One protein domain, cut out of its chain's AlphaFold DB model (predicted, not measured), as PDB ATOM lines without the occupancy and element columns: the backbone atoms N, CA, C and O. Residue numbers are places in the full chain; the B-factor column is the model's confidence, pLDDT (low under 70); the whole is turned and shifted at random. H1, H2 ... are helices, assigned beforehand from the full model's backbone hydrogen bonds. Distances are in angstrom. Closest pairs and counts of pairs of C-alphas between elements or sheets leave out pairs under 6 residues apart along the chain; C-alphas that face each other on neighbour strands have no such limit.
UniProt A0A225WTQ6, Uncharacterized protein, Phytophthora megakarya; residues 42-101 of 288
ATOM      1  N   THR A  42     208.491 170.781  82.629       91.56
ATOM      2  CA  THR A  42     209.943 170.685  82.839       91.56
ATOM      3  C   THR A  42     210.255 169.977  84.158       91.56
ATOM      4  O   THR A  42     209.395 169.858  85.025       91.56
ATOM      5  N   GLY A  43     211.502 169.535  84.347       88.19
ATOM      6  CA  GLY A  43     211.894 168.870  85.592       88.19
ATOM      7  C   GLY A  43     211.666 169.731  86.842       88.19
ATOM      8  O   GLY A  43     211.108 169.246  87.818       88.19
ATOM      9  N   ALA A  44     211.993 171.024  86.771       88.12
ATOM     10  CA  ALA A  44     211.773 171.967  87.871       88.12
ATOM     11  C   ALA A  44     210.284 172.211  88.176       88.12
ATOM     12  O   ALA A  44     209.933 172.549  89.301       88.12
ATOM     13  N   GLN A  45     209.406 172.063  87.178       90.56
ATOM     14  CA  GLN A  45     207.960 172.116  87.398       90.56
ATOM     15  C   GLN A  45     207.463 170.828  88.052       90.56
ATOM     16  O   GLN A  45     206.686 170.915  88.990       90.56
ATOM     17  N   ILE A  46     207.949 169.666  87.600       92.12
ATOM     18  CA  ILE A  46     207.615 168.364  88.194       92.12
ATOM     19  C   ILE A  46     208.001 168.329  89.676       92.12
ATOM     20  O   ILE A  46     207.193 167.908  90.487       92.12
ATOM     21  N   GLU A  47     209.190 168.816  90.042       89.81
ATOM     22  CA  GLU A  47     209.680 168.821  91.431       89.81
ATOM     23  C   GLU A  47     208.744 169.538  92.416       89.81
ATOM     24  O   GLU A  47     208.692 169.184  93.586       89.81
ATOM     25  N   ARG A  48     208.001 170.543  91.937       88.75
ATOM     26  CA  ARG A  48     207.102 171.377  92.749       88.75
ATOM     27  C   ARG A  48     205.656 170.878  92.758       88.75
ATOM     28  O   ARG A  48     204.807 171.532  93.353       88.75
ATOM     29  N   MET A  49     205.353 169.801  92.034       92.56
ATOM     30  CA  MET A  49     203.993 169.272  91.948       92.56
ATOM     31  C   MET A  49     203.671 168.424  93.186       92.56
ATOM     32  O   MET A  49     204.463 167.533  93.510       92.56
ATOM     33  N   PRO A  50     202.496 168.611  93.812       90.31
ATOM     34  CA  PRO A  50     202.002 167.746  94.884       90.31
ATOM     35  C   PRO A  50     202.063 166.254  94.543       90.31
ATOM     36  O   PRO A  50     202.453 165.439  95.378       90.31
ATOM     37  N   GLY A  51     201.753 165.881  93.294       89.44
ATOM     38  CA  GLY A  51     201.870 164.489  92.850       89.44
ATOM     39  C   GLY A  51     203.296 163.929  92.914       89.44
ATOM     40  O   GLY A  51     203.495 162.758  93.246       89.44
ATOM     41  N   PHE A  52     204.304 164.758  92.639       91.25
ATOM     42  CA  PHE A  52     205.703 164.363  92.779       91.25
ATOM     43  C   PHE A  52     206.119 164.307  94.251       91.25
ATOM     44  O   PHE A  52     206.690 163.307  94.670       91.25
ATOM     45  N   GLU A  53     205.781 165.322  95.048       86.88
ATOM     46  CA  GLU A  53     206.076 165.360  96.486       86.88
ATOM     47  C   GLU A  53     205.467 164.156  97.220       86.88
ATOM     48  O   GLU A  53     206.177 163.426  97.909       86.88
ATOM     49  N   GLY A  54     204.194 163.845  96.956       83.81
ATOM     50  CA  GLY A  54     203.514 162.661  97.484       83.81
ATOM     51  C   GLY A  54     204.157 161.335  97.053       83.81
ATOM     52  O   GLY A  54     204.107 160.339  97.777       83.81
ATOM     53  N   ALA A  55     204.807 161.299  95.884       85.56
ATOM     54  CA  ALA A  55     205.594 160.144  95.447       85.56
ATOM     55  C   ALA A  55     206.944 160.018  96.175       85.56
ATOM     56  O   ALA A  55     207.527 158.933  96.168       85.56
ATOM     57  N   MET A  56     207.428 161.091  96.798       84.00
ATOM     58  CA  MET A  56     208.714 161.154  97.493       84.00
ATOM     59  C   MET A  56     208.593 161.086  99.026       84.00
ATOM     60  O   MET A  56     209.623 161.119  99.692       84.00
ATOM     61  N   LEU A  57     207.376 160.975  99.577       76.25
ATOM     62  CA  LEU A  57     207.135 160.851 101.021       76.25
ATOM     63  C   LEU A  57     207.790 159.610 101.648       76.25
ATOM     64  O   LEU A  57     207.949 158.569 101.000       76.25
ATOM     65  N   GLU A  58     208.108 159.751 102.937       52.44
ATOM     66  CA  GLU A  58     208.640 158.707 103.816       52.44
ATOM     67  C   GLU A  58     207.702 157.480 103.837       52.44
ATOM     68  O   GLU A  58     206.502 157.607 103.609       52.44
ATOM     69  N   GLU A  59     208.262 156.279 104.027       56.00
ATOM     70  CA  GLU A  59     207.568 154.968 103.965       56.00
ATOM     71  C   GLU A  59     207.143 154.461 102.575       56.00
ATOM     72  O   GLU A  59     206.566 153.376 102.444       56.00
ATOM     73  N   HIS A  60     207.476 155.177 101.502       58.91
ATOM     74  CA  HIS A  60     207.073 154.757 100.169       58.91
ATOM     75  C   HIS A  60     208.201 154.747  99.121       58.91
ATOM     76  O   HIS A  60     209.167 155.498  99.192       58.91
ATOM     77  N   ASN A  61     208.085 153.893  98.089       65.81
ATOM     78  CA  ASN A  61     209.125 153.779  97.057       65.81
ATOM     79  C   ASN A  61     209.122 154.966  96.072       65.81
ATOM     80  O   ASN A  61     208.085 155.344  95.532       65.81
ATOM     81  N   SER A  62     210.293 155.517  95.756       79.50
ATOM     82  CA  SER A  62     210.460 156.604  94.777       79.50
ATOM     83  C   SER A  62     210.588 156.081  93.334       79.50
ATOM     84  O   SER A  62     211.383 156.587  92.537       79.50
ATOM     85  N   SER A  63     209.882 154.993  92.999       83.00
ATOM     86  CA  SER A  63     210.003 154.346  91.685       83.00
ATOM     87  C   SER A  63     209.423 155.219  90.571       83.00
ATOM     88  O   SER A  63     208.444 155.941  90.771       83.00
ATOM     89  N   ARG A  64     209.988 155.115  89.359       86.94
ATOM     90  CA  ARG A  64     209.502 155.860  88.184       86.94
ATOM     91  C   ARG A  64     208.006 155.644  87.967       86.94
ATOM     92  O   ARG A  64     207.279 156.602  87.745       86.94
ATOM     93  N   ASP A  65     207.552 154.397  88.049       87.31
ATOM     94  CA  ASP A  65     206.156 154.062  87.781       87.31
ATOM     95  C   ASP A  65     205.219 154.632  88.851       87.31
ATOM     96  O   ASP A  65     204.104 155.036  88.525       87.31
ATOM     97  N   ARG A  66     205.675 154.748  90.107       86.38
ATOM     98  CA  ARG A  66     204.928 155.445  91.159       86.38
ATOM     99  C   ARG A  66     204.887 156.952  90.931       86.38
ATOM    100  O   ARG A  66     203.813 157.526  91.036       86.38
ATOM    101  N   VAL A  67     206.007 157.576  90.561       90.31
ATOM    102  CA  VAL A  67     206.043 159.008  90.218       90.31
ATOM    103  C   VAL A  67     205.103 159.310  89.046       90.31
ATOM    104  O   VAL A  67     204.305 160.238  89.123       90.31
ATOM    105  N   VAL A  68     205.144 158.495  87.985       93.00
ATOM    106  CA  VAL A  68     204.231 158.609  86.833       93.00
ATOM    107  C   VAL A  68     202.779 158.442  87.274       93.00
ATOM    108  O   VAL A  68     201.933 159.235  86.874       93.00
ATOM    109  N   ARG A  69     202.488 157.426  88.096       91.88
ATOM    110  CA  ARG A  69     201.138 157.163  88.599       91.88
ATOM    111  C   ARG A  69     200.617 158.327  89.436       91.88
ATOM    112  O   ARG A  69     199.558 158.835  89.119       91.88
ATOM    113  N   ASN A  70     201.373 158.799  90.424       91.75
ATOM    114  CA  ASN A  70     200.939 159.901  91.279       91.75
ATOM    115  C   ASN A  70     200.759 161.208  90.499       91.75
ATOM    116  O   ASN A  70     199.779 161.905  90.720       91.75
ATOM    117  N   LEU A  71     201.656 161.536  89.563       92.69
ATOM    118  CA  LEU A  71     201.491 162.727  88.718       92.69
ATOM    119  C   LEU A  71     200.269 162.621  87.802       92.69
ATOM    120  O   LEU A  71     199.592 163.615  87.556       92.69
ATOM    121  N   ARG A  72     199.947 161.418  87.329       92.94
ATOM    122  CA  ARG A  72     198.729 161.189  86.557       92.94
ATOM    123  C   ARG A  72     197.478 161.277  87.428       92.94
ATOM    124  O   ARG A  72     196.508 161.890  87.004       92.94
ATOM    125  N   ASP A  73     197.504 160.683  88.613       92.38
ATOM    126  CA  ASP A  73     196.331 160.558  89.479       92.38
ATOM    127  C   ASP A  73     196.012 161.883  90.202       92.38
ATOM    128  O   ASP A  73     194.843 162.209  90.380       92.38
ATOM    129  N   ILE A  74     197.034 162.665  90.576       91.88
ATOM    130  CA  ILE A  74     196.882 163.939  91.304       91.88
ATOM    131  C   ILE A  74     196.814 165.134  90.343       91.88
ATOM    132  O   ILE A  74     195.958 165.996  90.507       91.88
ATOM    133  N   GLU A  75     197.678 165.183  89.322       90.50
ATOM    134  CA  GLU A  75     197.779 166.350  88.425       90.50
ATOM    135  C   GLU A  75     197.102 166.137  87.064       90.50
ATOM    136  O   GLU A  75     197.020 167.064  86.257       90.50
ATOM    137  N   GLY A  76     196.663 164.914  86.746       90.88
ATOM    138  CA  GLY A  76     196.152 164.582  85.412       90.88
ATOM    139  C   GLY A  76     197.231 164.584  84.319       90.88
ATOM    140  O   GLY A  76     196.898 164.666  83.135       90.88
ATOM    141  N   ILE A  77     198.522 164.517  84.679       90.19
ATOM    142  CA  ILE A  77     199.642 164.627  83.731       90.19
ATOM    143  C   ILE A  77     200.326 163.272  83.531       90.19
ATOM    144  O   ILE A  77     200.906 162.709  84.457       90.19
ATOM    145  N   ASP A  78     200.364 162.791  82.285       91.38
ATOM    146  CA  ASP A  78     201.179 161.629  81.928       91.38
ATOM    147  C   ASP A  78     202.613 162.029  81.542       91.38
ATOM    148  O   ASP A  78     202.879 162.622  80.494       91.38
ATOM    149  N   VAL A  79     203.564 161.646  82.392       91.88
ATOM    150  CA  VAL A  79     205.008 161.831  82.189       91.88
ATOM    151  C   VAL A  79     205.743 160.519  81.885       91.88
ATOM    152  O   VAL A  79     206.974 160.485  81.911       91.88
ATOM    153  N   SER A  80     205.027 159.438  81.553       91.38
ATOM    154  CA  SER A  80     205.581 158.098  81.276       91.38
ATOM    155  C   SER A  80     206.717 158.087  80.244       91.38
ATOM    156  O   SER A  80     207.662 157.298  80.349       91.38
ATOM    157  N   ARG A  81     206.665 159.004  79.270       91.69
ATOM    158  CA  ARG A  81     207.669 159.163  78.204       91.69
ATOM    159  C   ARG A  81     208.894 159.992  78.615       91.69
ATOM    160  O   ARG A  81     209.867 160.048  77.870       91.69
ATOM    161  N   LYS A  82     208.890 160.626  79.793       90.06
ATOM    162  CA  LYS A  82     209.946 161.537  80.272       90.06
ATOM    163  C   LYS A  82     210.960 160.874  81.204       90.06
ATOM    164  O   LYS A  82     211.454 161.522  82.126       90.06
ATOM    165  N   SER A  83     211.320 159.613  80.967       86.75
ATOM    166  CA  SER A  83     212.193 158.838  81.866       86.75
ATOM    167  C   SER A  83     213.443 159.602  82.314       86.75
ATOM    168  O   SER A  83     213.699 159.699  83.507       86.75
ATOM    169  N   ILE A  84     214.182 160.218  81.384       86.56
ATOM    170  CA  ILE A  84     215.418 160.961  81.697       86.56
ATOM    171  C   ILE A  84     215.150 162.151  82.629       86.56
ATOM    172  O   ILE A  84     215.924 162.402  83.551       86.56
ATOM    173  N   VAL A  85     214.060 162.887  82.398       89.69
ATOM    174  CA  VAL A  85     213.685 164.030  83.241       89.69
ATOM    175  C   VAL A  85     213.303 163.534  84.630       89.69
ATOM    176  O   VAL A  85     213.822 164.061  85.607       89.69
ATOM    177  N   LEU A  86     212.478 162.487  84.719       89.25
ATOM    178  CA  LEU A  86     212.063 161.907  85.997       89.25
ATOM    179  C   LEU A  86     213.261 161.418  86.809       89.25
ATOM    180  O   LEU A  86     213.389 161.793  87.967       89.25
ATOM    181  N   TYR A  87     214.199 160.695  86.191       84.94
ATOM    182  CA  TYR A  87     215.424 160.271  86.875       84.94
ATOM    183  C   TYR A  87     216.224 161.454  87.428       84.94
ATOM    184  O   TYR A  87     216.689 161.400  88.565       84.94
ATOM    185  N   ARG A  88     216.367 162.544  86.660       85.31
ATOM    186  CA  ARG A  88     217.085 163.742  87.123       85.31
ATOM    187  C   ARG A  88     216.387 164.419  88.302       85.31
ATOM    188  O   ARG A  88     217.075 164.810  89.239       85.31
ATOM    189  N   VAL A  89     215.062 164.556  88.256       87.31
ATOM    190  CA  VAL A  89     214.291 165.229  89.314       87.31
ATOM    191  C   VAL A  89     214.252 164.377  90.582       87.31
ATOM    192  O   VAL A  89     214.579 164.875  91.654       87.31
ATOM    193  N   THR A  90     213.974 163.075  90.466       83.75
ATOM    194  CA  THR A  90     214.045 162.133  91.593       83.75
ATOM    195  C   THR A  90     215.429 162.139  92.239       83.75
ATOM    196  O   THR A  90     215.525 162.148  93.460       83.75
ATOM    197  N   ARG A  91     216.509 162.220  91.450       79.44
ATOM    198  CA  ARG A  91     217.874 162.348  91.981       79.44
ATOM    199  C   ARG A  91     218.070 163.622  92.803       79.44
ATOM    200  O   ARG A  91     218.672 163.560  93.868       79.44
ATOM    201  N   ILE A  92     217.604 164.769  92.309       82.88
ATOM    202  CA  ILE A  92     217.711 166.042  93.040       82.88
ATOM    203  C   ILE A  92     216.944 165.948  94.363       82.88
ATOM    204  O   ILE A  92     217.496 166.295  95.404       82.88
ATOM    205  N   ALA A  93     215.730 165.399  94.332       81.19
ATOM    206  CA  ALA A  93     214.909 165.212  95.521       81.19
ATOM    207  C   ALA A  93     215.562 164.271  96.553       81.19
ATOM    208  O   ALA A  93     215.617 164.611  97.731       81.19
ATOM    209  N   LEU A  94     216.131 163.139  96.123       75.88
ATOM    210  CA  LEU A  94     216.861 162.221  97.012       75.88
ATOM    211  C   LEU A  94     218.107 162.880  97.622       75.88
ATOM    212  O   LEU A  94     218.302 162.822  98.833       75.88
ATOM    213  N   ASN A  95     218.894 163.600  96.817       74.12
ATOM    214  CA  ASN A  95     220.037 164.364  97.324       74.12
ATOM    215  C   ASN A  95     219.605 165.436  98.343       74.12
ATOM    216  O   ASN A  95     220.353 165.756  99.267       74.12
ATOM    217  N   ASN A  96     218.418 166.024  98.175       77.31
ATOM    218  CA  ASN A  96     217.869 166.974  99.138       77.31
ATOM    219  C   ASN A  96     217.416 166.272 100.425       77.31
ATOM    220  O   ASN A  96     217.686 166.803 101.497       77.31
ATOM    221  N   MET A  97     216.827 165.073 100.355       72.62
ATOM    222  CA  MET A  97     216.517 164.273 101.549       72.62
ATOM    223  C   MET A  97     217.768 163.928 102.358       72.62
ATOM    224  O   MET A  97     217.747 164.024 103.579       72.62
ATOM    225  N   GLU A  98     218.881 163.598 101.704       72.19
ATOM    226  CA  GLU A  98     220.152 163.346 102.398       72.19
ATOM    227  C   GLU A  98     220.647 164.578 103.152       72.19
ATOM    228  O   GLU A  98     221.074 164.480 104.304       72.19
ATOM    229  N   LYS A  99     220.553 165.753 102.518       76.75
ATOM    230  CA  LYS A  99     220.876 167.025 103.171       76.75
ATOM    231  C   LYS A  99     219.940 167.297 104.337       76.75
ATOM    232  O   LYS A  99     220.417 167.717 105.381       76.75
ATOM    233  N   LEU A 100     218.641 167.047 104.180       77.62
ATOM    234  CA  LEU A 100     217.661 167.217 105.251       77.62
ATOM    235  C   LEU A 100     217.950 166.275 106.420       77.62
ATOM    236  O   LEU A 100     217.981 166.734 107.555       77.62
ATOM    237  N   PHE A 101     218.266 165.002 106.166       77.06
ATOM    238  CA  PHE A 101     218.675 164.079 107.223       77.06
ATOM    239  C   PHE A 101     219.932 164.580 107.940       77.06
ATOM    240  O   PHE A 101     219.970 164.592 109.169       77.06
TER     241      PHE A 101
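Overview. This is residues 42 to 101 of the 288 residues of an uncharacterized protein of Phytophthora megakarya (UniProt A0A225WTQ6). One long helix, H4, makes a corner with H3, the first residues of the two meeting about perpendicular; H2 folds back along H3 as a helical hairpin, and the short helix H1 packs on residues 85 to 93 of H4. The printed part has 60 residues with four named helices, H1, H2, H3 and H4 in that order, and no named strand; the class is all helix. The whole is compact, with a radius of gyration of the C-alphas of 10.5 A and spans of 31 by 22 by 17 A.

Along the chain. Find C-alpha 43 at (211.894, 168.870, 85.592); there H1 begins, residues 43 to 47, 6.2 A long. Next comes H2, residues 50 to 56, 9.8 A long. Look on to C-alpha 64 at (209.502, 155.860, 88.184), where H3 begins, residues 64 to 75, 15.7 A long. H4, residues 83 to 101, runs 26.7 A to C-alpha 101 at (218.675, 164.079, 107.223).

Arrangement. Begin with H1, which touches residues 85 to 93 of H4; the closest C-alphas, of Gly 43 and Val 85, are 5.7 A apart. H1 and H2 are close but not clearly touching, with the C-alphas of Ile 46 and Phe 52 the closest at 6.4 A. H2 and H3 form a helical hairpin: they touch at a shallow tilt of 25 degrees, opposite ways, and their closest C-alphas, of Gly 51 and Leu 71, are 4.5 A apart. Residues 64 to 67 of H3 touch residues 83 to 87 of H4, about perpendicular at 89 degrees; the closest C-alphas, of Arg 64 and Leu 86, are 6.9 A apart. H1 and H3 are only just apart, at 8.3 A. In H1, H2, H3 and H4 every O i to N i+4 pair is within hydrogen-bond range.

Size, cuts and confidence. The two C-alphas farthest apart are those of Arg 81 and Phe 101, at 31.4 A. The printed part has no cut and no long link; the link from H1 to H2 is tight, and the other two are short. Look at residues 58 to 61 for pLDDT under 70; the mean of the printed part is 84.5.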